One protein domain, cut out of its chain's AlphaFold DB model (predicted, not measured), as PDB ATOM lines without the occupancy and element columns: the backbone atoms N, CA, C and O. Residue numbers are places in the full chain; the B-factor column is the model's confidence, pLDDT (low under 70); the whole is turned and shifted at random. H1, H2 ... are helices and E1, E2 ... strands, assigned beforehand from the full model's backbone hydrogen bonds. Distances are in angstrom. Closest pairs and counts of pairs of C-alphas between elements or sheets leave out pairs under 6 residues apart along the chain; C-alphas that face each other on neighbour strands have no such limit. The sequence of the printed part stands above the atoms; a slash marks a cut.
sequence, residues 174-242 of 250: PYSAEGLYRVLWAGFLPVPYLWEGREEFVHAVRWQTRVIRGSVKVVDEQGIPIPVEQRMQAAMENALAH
ATOM      1  N   PRO A 174     -51.722  21.621  57.853       96.19
ATOM      2  CA  PRO A 174     -50.879  21.813  56.667       96.19
ATOM      3  C   PRO A 174     -51.039  23.196  56.013       96.19
ATOM      4  O   PRO A 174     -50.267  23.558  55.129       96.19
ATOM      5  N   TYR A 175     -52.029  23.978  56.454       97.06
ATOM      6  CA  TYR A 175     -52.332  25.327  55.965       97.06
ATOM      7  C   TYR A 175     -51.849  26.430  56.915       97.06
ATOM      8  O   TYR A 175     -52.284  27.576  56.800       97.06
ATOM      9  N   SER A 176     -51.035  26.089  57.915       96.88
ATOM     10  CA  SER A 176     -50.306  27.051  58.747       96.88
ATOM     11  C   SER A 176     -48.955  27.397  58.113       96.88
ATOM     12  O   SER A 176     -48.509  26.722  57.187       96.88
ATOM     13  N   ALA A 177     -48.268  28.428  58.616       96.31
ATOM     14  CA  ALA A 177     -46.911  28.746  58.160       96.31
ATOM     15  C   ALA A 177     -45.951  27.553  58.344       96.31
ATOM     16  O   ALA A 177     -45.225  27.196  57.418       96.31
ATOM     17  N   GLU A 178     -46.010  26.891  59.504       95.88
ATOM     18  CA  GLU A 178     -45.217  25.689  59.784       95.88
ATOM     19  C   GLU A 178     -45.637  24.506  58.899       95.88
ATOM     20  O   GLU A 178     -44.787  23.798  58.365       95.88
ATOM     21  N   GLY A 179     -46.941  24.310  58.693       96.62
ATOM     22  CA  GLY A 179     -47.468  23.265  57.818       96.62
ATOM     23  C   GLY A 179     -46.991  23.421  56.374       96.62
ATOM     24  O   GLY A 179     -46.463  22.475  55.795       96.62
ATOM     25  N   LEU A 180     -47.090  24.628  55.813       97.75
ATOM     26  CA  LEU A 180     -46.622  24.933  54.457       97.75
ATOM     27  C   LEU A 180     -45.105  24.758  54.318       97.75
ATOM     28  O   LEU A 180     -44.642  24.234  53.302       97.75
ATOM     29  N   TYR A 181     -44.340  25.141  55.343       96.75
ATOM     30  CA  TYR A 181     -42.906  24.869  55.400       96.75
ATOM     31  C   TYR A 181     -42.633  23.361  55.349       96.75
ATOM     32  O   TYR A 181     -41.884  22.902  54.487       96.75
ATOM     33  N   ARG A 182     -43.302  22.572  56.202       96.81
ATOM     34  CA  ARG A 182     -43.174  21.106  56.242       96.81
ATOM     35  C   ARG A 182     -43.569  20.451  54.919       96.81
ATOM     36  O   ARG A 182     -42.915  19.500  54.506       96.81
ATOM     37  N   VAL A 183     -44.591  20.966  54.228       97.81
ATOM     38  CA  VAL A 183     -45.006  20.477  52.900       97.81
ATOM     39  C   VAL A 183     -43.855  20.583  51.899       97.81
ATOM     40  O   VAL A 183     -43.574  19.625  51.173       97.81
ATOM     41  N   LEU A 184     -43.185  21.739  51.851       97.25
ATOM     42  CA  LEU A 184     -42.048  21.934  50.958       97.25
ATOM     43  C   LEU A 184     -40.843  21.108  51.419       97.25
ATOM     44  O   LEU A 184     -40.298  20.345  50.627       97.25
ATOM     45  N   TRP A 185     -40.484  21.211  52.699       96.62
ATOM     46  CA  TRP A 185     -39.357  20.510  53.315       96.62
ATOM     47  C   TRP A 185     -39.414  18.995  53.111       96.62
ATOM     48  O   TRP A 185     -38.429  18.407  52.677       96.62
ATOM     49  N   ALA A 186     -40.576  18.367  53.307       97.31
ATOM     50  CA  ALA A 186     -40.741  16.922  53.143       97.31
ATOM     51  C   ALA A 186     -40.719  16.461  51.670       97.31
ATOM     52  O   ALA A 186     -40.608  15.264  51.394       97.31
ATOM     53  N   GLY A 187     -40.791  17.390  50.708       96.81
ATOM     54  CA  GLY A 187     -40.685  17.098  49.280       96.81
ATOM     55  C   GLY A 187     -42.006  16.779  48.576       96.81
ATOM     56  O   GLY A 187     -41.980  16.215  47.479       96.81
ATOM     57  N   PHE A 188     -43.158  17.163  49.142       97.81
ATOM     58  CA  PHE A 188     -44.463  17.022  48.471       97.81
ATOM     59  C   PHE A 188     -44.570  17.876  47.198       97.81
ATOM     60  O   PHE A 188     -45.356  17.568  46.297       97.81
ATOM     61  N   LEU A 189     -43.774  18.948  47.113       97.31
ATOM     62  CA  LEU A 189     -43.710  19.865  45.979       97.31
ATOM     63  C   LEU A 189     -42.315  19.791  45.334       97.31
ATOM     64  O   LEU A 189     -41.401  20.475  45.790       97.31
ATOM     65  N   PRO A 190     -42.123  18.981  44.276       96.25
ATOM     66  CA  PRO A 190     -40.847  18.905  43.573       96.25
ATOM     67  C   PRO A 190     -40.441  20.259  42.976       96.25
ATOM     68  O   PRO A 190     -41.170  20.822  42.156       96.25
ATOM     69  N   VAL A 191     -39.263  20.757  43.354       95.56
ATOM     70  CA  VAL A 191     -38.691  22.040  42.904       95.56
ATOM     71  C   VAL A 191     -37.211  21.882  42.512       95.56
ATOM     72  O   VAL A 191     -36.334  22.520  43.088       95.56
ATOM     73  N   PRO A 192     -36.883  21.046  41.510       94.31
ATOM     74  CA  PRO A 192     -35.492  20.691  41.185       94.31
ATOM     75  C   PRO A 192     -34.593  21.881  40.808       94.31
ATOM     76  O   PRO A 192     -33.375  21.855  41.010       94.31
ATOM     77  N   TYR A 193     -35.201  22.952  40.297       92.94
ATOM     78  CA  TYR A 193     -34.530  24.184  39.883       92.94
ATOM     79  C   TYR A 193     -34.537  25.283  40.957       92.94
ATOM     80  O   TYR A 193     -34.228  26.429  40.643       92.94
ATOM     81  N   LEU A 194     -34.894  24.967  42.210       94.69
ATOM     82  CA  LEU A 194     -34.782  25.915  43.319       94.69
ATOM     83  C   LEU A 194     -33.324  26.390  43.447       94.69
ATOM     84  O   LEU A 194     -32.410  25.563  43.483       94.69
ATOM     85  N   TRP A 195     -33.108  27.706  43.472       88.38
ATOM     86  CA  TRP A 195     -31.765  28.294  43.505       88.38
ATOM     87  C   TRP A 195     -31.229  28.418  44.935       88.38
ATOM     88  O   TRP A 195     -30.167  27.885  45.243       88.38
ATOM     89  N   GLU A 196     -31.995  29.062  45.819       92.12
ATOM     90  CA  GLU A 196     -31.642  29.288  47.228       92.12
ATOM     91  C   GLU A 196     -32.325  28.267  48.150       92.12
ATOM     92  O   GLU A 196     -33.424  27.803  47.859       92.12
ATOM     93  N   GLY A 197     -31.681  27.897  49.262       91.06
ATOM     94  CA  GLY A 197     -32.246  26.942  50.230       91.06
ATOM     95  C   GLY A 197     -32.180  25.469  49.800       91.06
ATOM     96  O   GLY A 197     -32.885  24.630  50.349       91.06
ATOM     97  N   ARG A 198     -31.339  25.113  48.819       95.19
ATOM     98  CA  ARG A 198     -31.249  23.731  48.297       95.19
ATOM     99  C   ARG A 198     -30.875  22.691  49.359       95.19
ATOM    100  O   ARG A 198     -31.361  21.568  49.278       95.19
ATOM    101  N   GLU A 199     -30.019  23.055  50.314       95.06
ATOM    102  CA  GLU A 199     -29.611  22.170  51.417       95.06
ATOM    103  C   GLU A 199     -30.769  21.917  52.391       95.06
ATOM    104  O   GLU A 199     -31.029  20.774  52.756       95.06
ATOM    105  N   GLU A 200     -31.513  22.967  52.742       94.81
ATOM    106  CA  GLU A 200     -32.688  22.896  53.620       94.81
ATOM    107  C   GLU A 200     -33.829  22.091  52.983       94.81
ATOM    108  O   GLU A 200     -34.464  21.265  53.636       94.81
ATOM    109  N   PHE A 201     -34.056  22.274  51.680       96.25
ATOM    110  CA  PHE A 201     -35.138  21.630  50.933       96.25
ATOM    111  C   PHE A 201     -34.662  20.420  50.116       96.25
ATOM    112  O   PHE A 201     -35.169  20.170  49.016       96.25
ATOM    113  N   VAL A 202     -33.706  19.642  50.644       96.50
ATOM    114  CA  VAL A 202     -33.068  18.509  49.941       96.50
ATOM    115  C   VAL A 202     -34.084  17.518  49.348       96.50
ATOM    116  O   VAL A 202     -33.939  17.068  48.208       96.50
ATOM    117  N   HIS A 203     -35.173  17.228  50.067       96.94
ATOM    118  CA  HIS A 203     -36.209  16.292  49.615       96.94
ATOM    119  C   HIS A 203     -37.073  16.839  48.470       96.94
ATOM    120  O   HIS A 203     -37.643  16.061  47.700       96.94
ATOM    121  N   ALA A 204     -37.151  18.162  48.330       96.06
ATOM    122  CA  ALA A 204     -37.889  18.836  47.269       96.06
ATOM    123  C   ALA A 204     -37.043  19.022  45.999       96.06
ATOM    124  O   ALA A 204     -37.579  18.982  44.890       96.06
ATOM    125  N   VAL A 205     -35.723  19.193  46.144       96.88
ATOM    126  CA  VAL A 205     -34.803  19.446  45.018       96.88
ATOM    127  C   VAL A 205     -34.216  18.183  44.391       96.88
ATOM    128  O   VAL A 205     -33.768  18.243  43.251       96.88
ATOM    129  N   ARG A 206     -34.225  17.040  45.092       94.75
ATOM    130  CA  ARG A 206     -33.601  15.783  44.619       94.75
ATOM    131  C   ARG A 206     -34.221  15.179  43.353       94.75
ATOM    132  O   ARG A 206     -33.666  14.246  42.782       94.75
ATOM    133  N   TRP A 207     -35.399  15.646  42.952       95.75
ATOM    134  CA  TRP A 207     -36.143  15.091  41.828       95.75
ATOM    135  C   TRP A 207     -35.530  15.489  40.484       95.75
ATOM    136  O   TRP A 207     -34.933  16.550  40.345       95.75
ATOM    137  N   GLN A 208     -35.739  14.669  39.457       96.19
ATOM    138  CA  GLN A 208     -35.440  15.038  38.075       96.19
ATOM    139  C   GLN A 208     -36.743  15.244  37.311       96.19
ATOM    140  O   GLN A 208     -37.742  14.582  37.585       96.19
ATOM    141  N   THR A 209     -36.753  16.162  36.344       96.50
ATOM    142  CA  THR A 209     -37.927  16.398  35.495       96.50
ATOM    143  C   THR A 209     -37.570  16.391  34.023       96.50
ATOM    144  O   THR A 209     -36.527  16.911  33.632       96.50
ATOM    145  N   ARG A 210     -38.467  15.865  33.186       96.25
ATOM    146  CA  ARG A 210     -38.347  15.907  31.723       96.25
ATOM    147  C   ARG A 210     -39.646  16.356  31.076       96.25
ATOM    148  O   ARG A 210     -40.732  16.134  31.612       96.25
ATOM    149  N   VAL A 211     -39.522  16.960  29.895       95.38
ATOM    150  CA  VAL A 211     -40.669  17.213  29.020       95.38
ATOM    151  C   VAL A 211     -40.974  15.933  28.248       95.38
ATOM    152  O   VAL A 211     -40.161  15.474  27.450       95.38
ATOM    153  N   ILE A 212     -42.143  15.351  28.497       95.06
ATOM    154  CA  ILE A 212     -42.625  14.121  27.869       95.06
ATOM    155  C   ILE A 212     -44.020  14.408  27.322       95.06
ATOM    156  O   ILE A 212     -44.931  14.751  28.075       95.06
ATOM    157  N   ARG A 213     -44.178  14.295  25.995       93.25
ATOM    158  CA  ARG A 213     -45.448  14.536  25.279       93.25
ATOM    159  C   ARG A 213     -46.127  15.849  25.697       93.25
ATOM    160  O   ARG A 213     -47.292  15.861  26.100       93.25
ATOM    161  N   GLY A 214     -45.346  16.932  25.689       92.75
ATOM    162  CA  GLY A 214     -45.827  18.278  25.997       92.75
ATOM    163  C   GLY A 214     -46.154  18.554  27.461       92.75
ATOM    164  O   GLY A 214     -46.732  19.596  27.735       92.75
ATOM    165  N   SER A 215     -45.814  17.655  28.391       94.06
ATOM    166  CA  SER A 215     -45.958  17.855  29.838       94.06
ATOM    167  C   SER A 215     -44.613  17.753  30.536       94.06
ATOM    168  O   SER A 215     -43.767  16.959  30.137       94.06
ATOM    169  N   VAL A 216     -44.443  18.481  31.637       94.69
ATOM    170  CA  VAL A 216     -43.356  18.219  32.588       94.69
ATOM    171  C   VAL A 216     -43.760  17.039  33.468       94.69
ATOM    172  O   VAL A 216     -44.867  17.025  34.011       94.69
ATOM    173  N   LYS A 217     -42.889  16.039  33.588       96.31
ATOM    174  CA  LYS A 217     -43.066  14.882  34.475       96.31
ATOM    175  C   LYS A 217     -41.821  14.716  35.342       96.31
ATOM    176  O   LYS A 217     -40.713  14.969  34.868       96.31
ATOM    177  N   VAL A 218     -42.015  14.298  36.592       97.00
ATOM    178  CA  VAL A 218     -40.920  13.840  37.458       97.00
ATOM    179  C   VAL A 218     -40.492  12.456  36.982       97.00
ATOM    180  O   VAL A 218     -41.356  11.620  36.723       97.00
ATOM    181  N   VAL A 219     -39.190  12.235  36.837       97.94
ATOM    182  CA  VAL A 219     -38.619  11.012  36.266       97.94
ATOM    183  C   VAL A 219     -37.512  10.434  37.143       97.94
ATOM    184  O   VAL A 219     -36.929  11.153  37.956       97.94
ATOM    185  N   ASP A 220     -37.239   9.144  36.965       96.19
ATOM    186  CA  ASP A 220     -36.074   8.461  37.527       96.19
ATOM    187  C   ASP A 220     -34.790   8.738  36.722       96.19
ATOM    188  O   ASP A 220     -34.781   9.517  35.762       96.19
ATOM    189  N   GLU A 221     -33.690   8.091  37.114       94.81
ATOM    190  CA  GLU A 221     -32.381   8.210  36.460       94.81
ATOM    191  C   GLU A 221     -32.388   7.716  35.005       94.81
ATOM    192  O   GLU A 221     -31.588   8.167  34.184       94.81
ATOM    193  N   GLN A 222     -33.306   6.812  34.660       95.94
ATOM    194  CA  GLN A 222     -33.495   6.297  33.305       95.94
ATOM    195  C   GLN A 222     -34.413   7.210  32.471       95.94
ATOM    196  O   GLN A 222     -34.572   7.018  31.262       95.94
ATOM    197  N   GLY A 223     -34.988   8.252  33.081       95.62
ATOM    198  CA  GLY A 223     -35.897   9.191  32.441       95.62
ATOM    199  C   GLY A 223     -37.337   8.687  32.328       95.62
ATOM    200  O   GLY A 223     -38.100   9.247  31.536       95.62
ATOM    201  N   ILE A 224     -37.707   7.659  33.090       97.06
ATOM    202  CA  ILE A 224     -39.051   7.081  33.132       97.06
ATOM    203  C   ILE A 224     -39.893   7.853  34.162       97.06
ATOM    204  O   ILE A 224     -39.412   8.120  35.264       97.06
ATOM    205  N   PRO A 225     -41.142   8.253  33.838       97.50
ATOM    206  CA  PRO A 225     -42.018   8.931  34.789       97.50
ATOM    207  C   PRO A 225     -42.236   8.139  36.080       97.50
ATOM    208  O   PRO A 225     -42.662   6.987  36.035       97.50
ATOM    209  N   ILE A 226     -42.026   8.793  37.222       97.38
ATOM    210  CA  ILE A 226     -42.292   8.209  38.541       97.38
ATOM    211  C   ILE A 226     -43.769   8.449  38.908       97.38
ATOM    212  O   ILE A 226     -44.197   9.617  38.936       97.38
ATOM    213  N   PRO A 227     -44.548   7.396  39.230       96.25
ATOM    214  CA  PRO A 227     -45.937   7.519  39.681       96.25
ATOM    215  C   PRO A 227     -46.094   8.452  40.885       96.25
ATOM    216  O   PRO A 227     -45.195   8.573  41.724       96.25
ATOM    217  N   VAL A 228     -47.239   9.131  40.985       97.25
ATOM    218  CA  VAL A 228     -47.486  10.086  42.073       97.25
ATOM    219  C   VAL A 228     -47.469   9.410  43.440       97.25
ATOM    220  O   VAL A 228     -46.907   9.972  44.373       97.25
ATOM    221  N   GLU A 229     -47.976   8.185  43.536       97.31
ATOM    222  CA  GLU A 229     -48.067   7.397  44.765       97.31
ATOM    223  C   GLU A 229     -46.682   7.127  45.351       97.31
ATOM    224  O   GLU A 229     -46.463   7.354  46.537       97.31
ATOM    225  N   GLN A 230     -45.721   6.733  44.509       96.81
ATOM    226  CA  GLN A 230     -44.343   6.484  44.942       96.81
ATOM    227  C   GLN A 230     -43.681   7.764  45.462       96.81
ATOM    228  O   GLN A 230     -42.984   7.752  46.477       96.81
ATOM    229  N   ARG A 231     -43.928   8.901  44.796       96.69
ATOM    230  CA  ARG A 231     -43.406  10.201  45.245       96.69
ATOM    231  C   ARG A 231     -44.033  10.634  46.565       96.69
ATOM    232  O   ARG A 231     -43.328  11.181  47.409       96.69
ATOM    233  N   MET A 232     -45.336  10.410  46.729       97.88
ATOM    234  CA  MET A 232     -46.052  10.759  47.954       97.88
ATOM    235  C   MET A 232     -45.604   9.898  49.117       97.88
ATOM    236  O   MET A 232     -45.272  10.464  50.148       97.88
ATOM    237  N   GLN A 233     -45.465   8.584  48.941       97.19
ATOM    238  CA  GLN A 233     -44.936   7.705  49.982       97.19
ATOM    239  C   GLN A 233     -43.591   8.214  50.521       97.19
ATOM    240  O   GLN A 233     -43.443   8.408  51.725       97.19
ATOM    241  N   ALA A 234     -42.652   8.537  49.629       96.00
ATOM    242  CA  ALA A 234     -41.350   9.053  50.034       96.00
ATOM    243  C   ALA A 234     -41.439  10.404  50.775       96.00
ATOM    244  O   ALA A 234     -40.624  10.672  51.655       96.00
ATOM    245  N   ALA A 235     -42.396  11.272  50.428       97.19
ATOM    246  CA  ALA A 235     -42.606  12.545  51.120       97.19
ATOM    247  C   ALA A 235     -43.265  12.358  52.500       97.19
ATOM    248  O   ALA A 235     -42.873  13.013  53.465       97.19
ATOM    249  N   MET A 236     -44.222  11.433  52.612       96.69
ATOM    250  CA  MET A 236     -44.867  11.072  53.877       96.69
ATOM    251  C   MET A 236     -43.853  10.482  54.868       96.69
ATOM    252  O   MET A 236     -43.843  10.867  56.034       96.69
ATOM    253  N   GLU A 237     -42.951   9.613  54.402       95.31
ATOM    254  CA  GLU A 237     -41.859   9.056  55.215       95.31
ATOM    255  C   GLU A 237     -40.949  10.159  55.782       95.31
ATOM    256  O   GLU A 237     -40.665  10.160  56.982       95.31
ATOM    257  N   ASN A 238     -40.562  11.149  54.965       94.62
ATOM    258  CA  ASN A 238     -39.768  12.293  55.436       94.62
ATOM    259  C   ASN A 238     -40.530  13.112  56.492       94.62
ATOM    260  O   ASN A 238     -39.957  13.484  57.516       94.62
ATOM    261  N   ALA A 239     -41.822  13.377  56.259       92.69
ATOM    262  CA  ALA A 239     -42.661  14.152  57.173       92.69
ATOM    263  C   ALA A 239     -42.817  13.472  58.547       92.69
ATOM    264  O   ALA A 239     -42.785  14.150  59.574       92.69
ATOM    265  N   LEU A 240     -42.946  12.141  58.571       85.38
ATOM    266  CA  LEU A 240     -43.087  11.350  59.798       85.38
ATOM    267  C   LEU A 240     -41.765  11.188  60.559       85.38
ATOM    268  O   LEU A 240     -41.769  11.202  61.789       85.38
ATOM    269  N   ALA A 241     -40.634  11.084  59.853       79.50
ATOM    270  CA  ALA A 241     -39.315  10.911  60.464       79.50
ATOM    271  C   ALA A 241     -38.906  12.071  61.400       79.50
ATOM    272  O   ALA A 241     -38.039  11.886  62.246       79.50
ATOM    273  N   HIS A 242     -39.533  13.247  61.269       67.81
ATOM    274  CA  HIS A 242     -39.275  14.438  62.094       67.81
ATOM    275  C   HIS A 242     -40.480  14.821  62.978       67.81
ATOM    276  O   HIS A 242     -40.612  15.969  63.408       67.81
TER     277      HIS A 242
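AT A GLANCE: This is residues 174 to 242 of the 250 residues of an uncharacterized protein of bacterium HR16 (UniProt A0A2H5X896). A two-strand hairpin, E1 and E2, makes one end of this domain, and three loosely gathered helices make the other: H1 meets the short H2, while the longest helix, H3, runs lengthwise past them on one side. Between H1 and H2, residues 186 to 201 form a long stretch with no named element, which loops out, around Gly 197, on the side away from H3. The printed part has 69 residues, with three named helices and two named strands in the order H1, H2, E1, E2, H3; the sheet, in the order E1 - E2, is antiparallel, and the class is mixed, helices and strands. The whole is compact, with a radius of gyration of the C-alphas of 12.5 A and spans of 36 by 26 by 20 A.

IN THESE COORDINATES: H1 holds residues 177 to 185, begins at C-alpha 177 at (-46.911, 28.746, 58.160), and measures 12.2 A from first to last C-alpha. After a long link of 16 residues comes H2, residues 202 to 205. A tight link of 2 residues leads to E1, residues 208 to 212, 12.5 A long, which ends at C-alpha 212 at (-42.625, 14.121, 27.869). E2 follows after another tight link, with residues 215 to 219 and a length of 11.9 A. A short link of 8 residues leads to H3, residues 228 to 241, which measures 20.1 A and ends at C-alpha 241 at (-39.315, 10.911, 60.464).

HOW THE PARTS SIT: H1 and H2 touch, the closest C-alphas being those of Leu 184 and Ala 204, 6.4 A apart. H1 and H3 are close but not clearly touching, with the C-alphas of Arg 182 and Ala 239 closest at 7.0 A. Their lines stand at a steep tilt of 59 degrees, and they run opposite ways. H2 and H3 are also close but not clearly touching; their closest C-alphas, those of His 203 and Ala 235, are 7.6 A apart. E1 and E2 form a hairpin of antiparallel strands, with 142 degrees between their directions. N 210 and O 217, at 2.9 A, and N 212 and O 215, at 2.8 A, are within hydrogen-bond range. H1 is apart from both strands, H2 is apart from E2, and H3 is apart from E1. In H1 and H3 every O i to N i+4 pair is within hydrogen-bond range; H2 is too short for such a pair.

THE WHOLE: The two C-alphas farthest apart are those of Arg 213 and His 242, at 37.3 A. The printed part runs from 174 to 242 without a cut, and its one long link is that from H1 to H2. The mean pLDDT of the printed part is 95.1, and residue 242 is under 70 in this model.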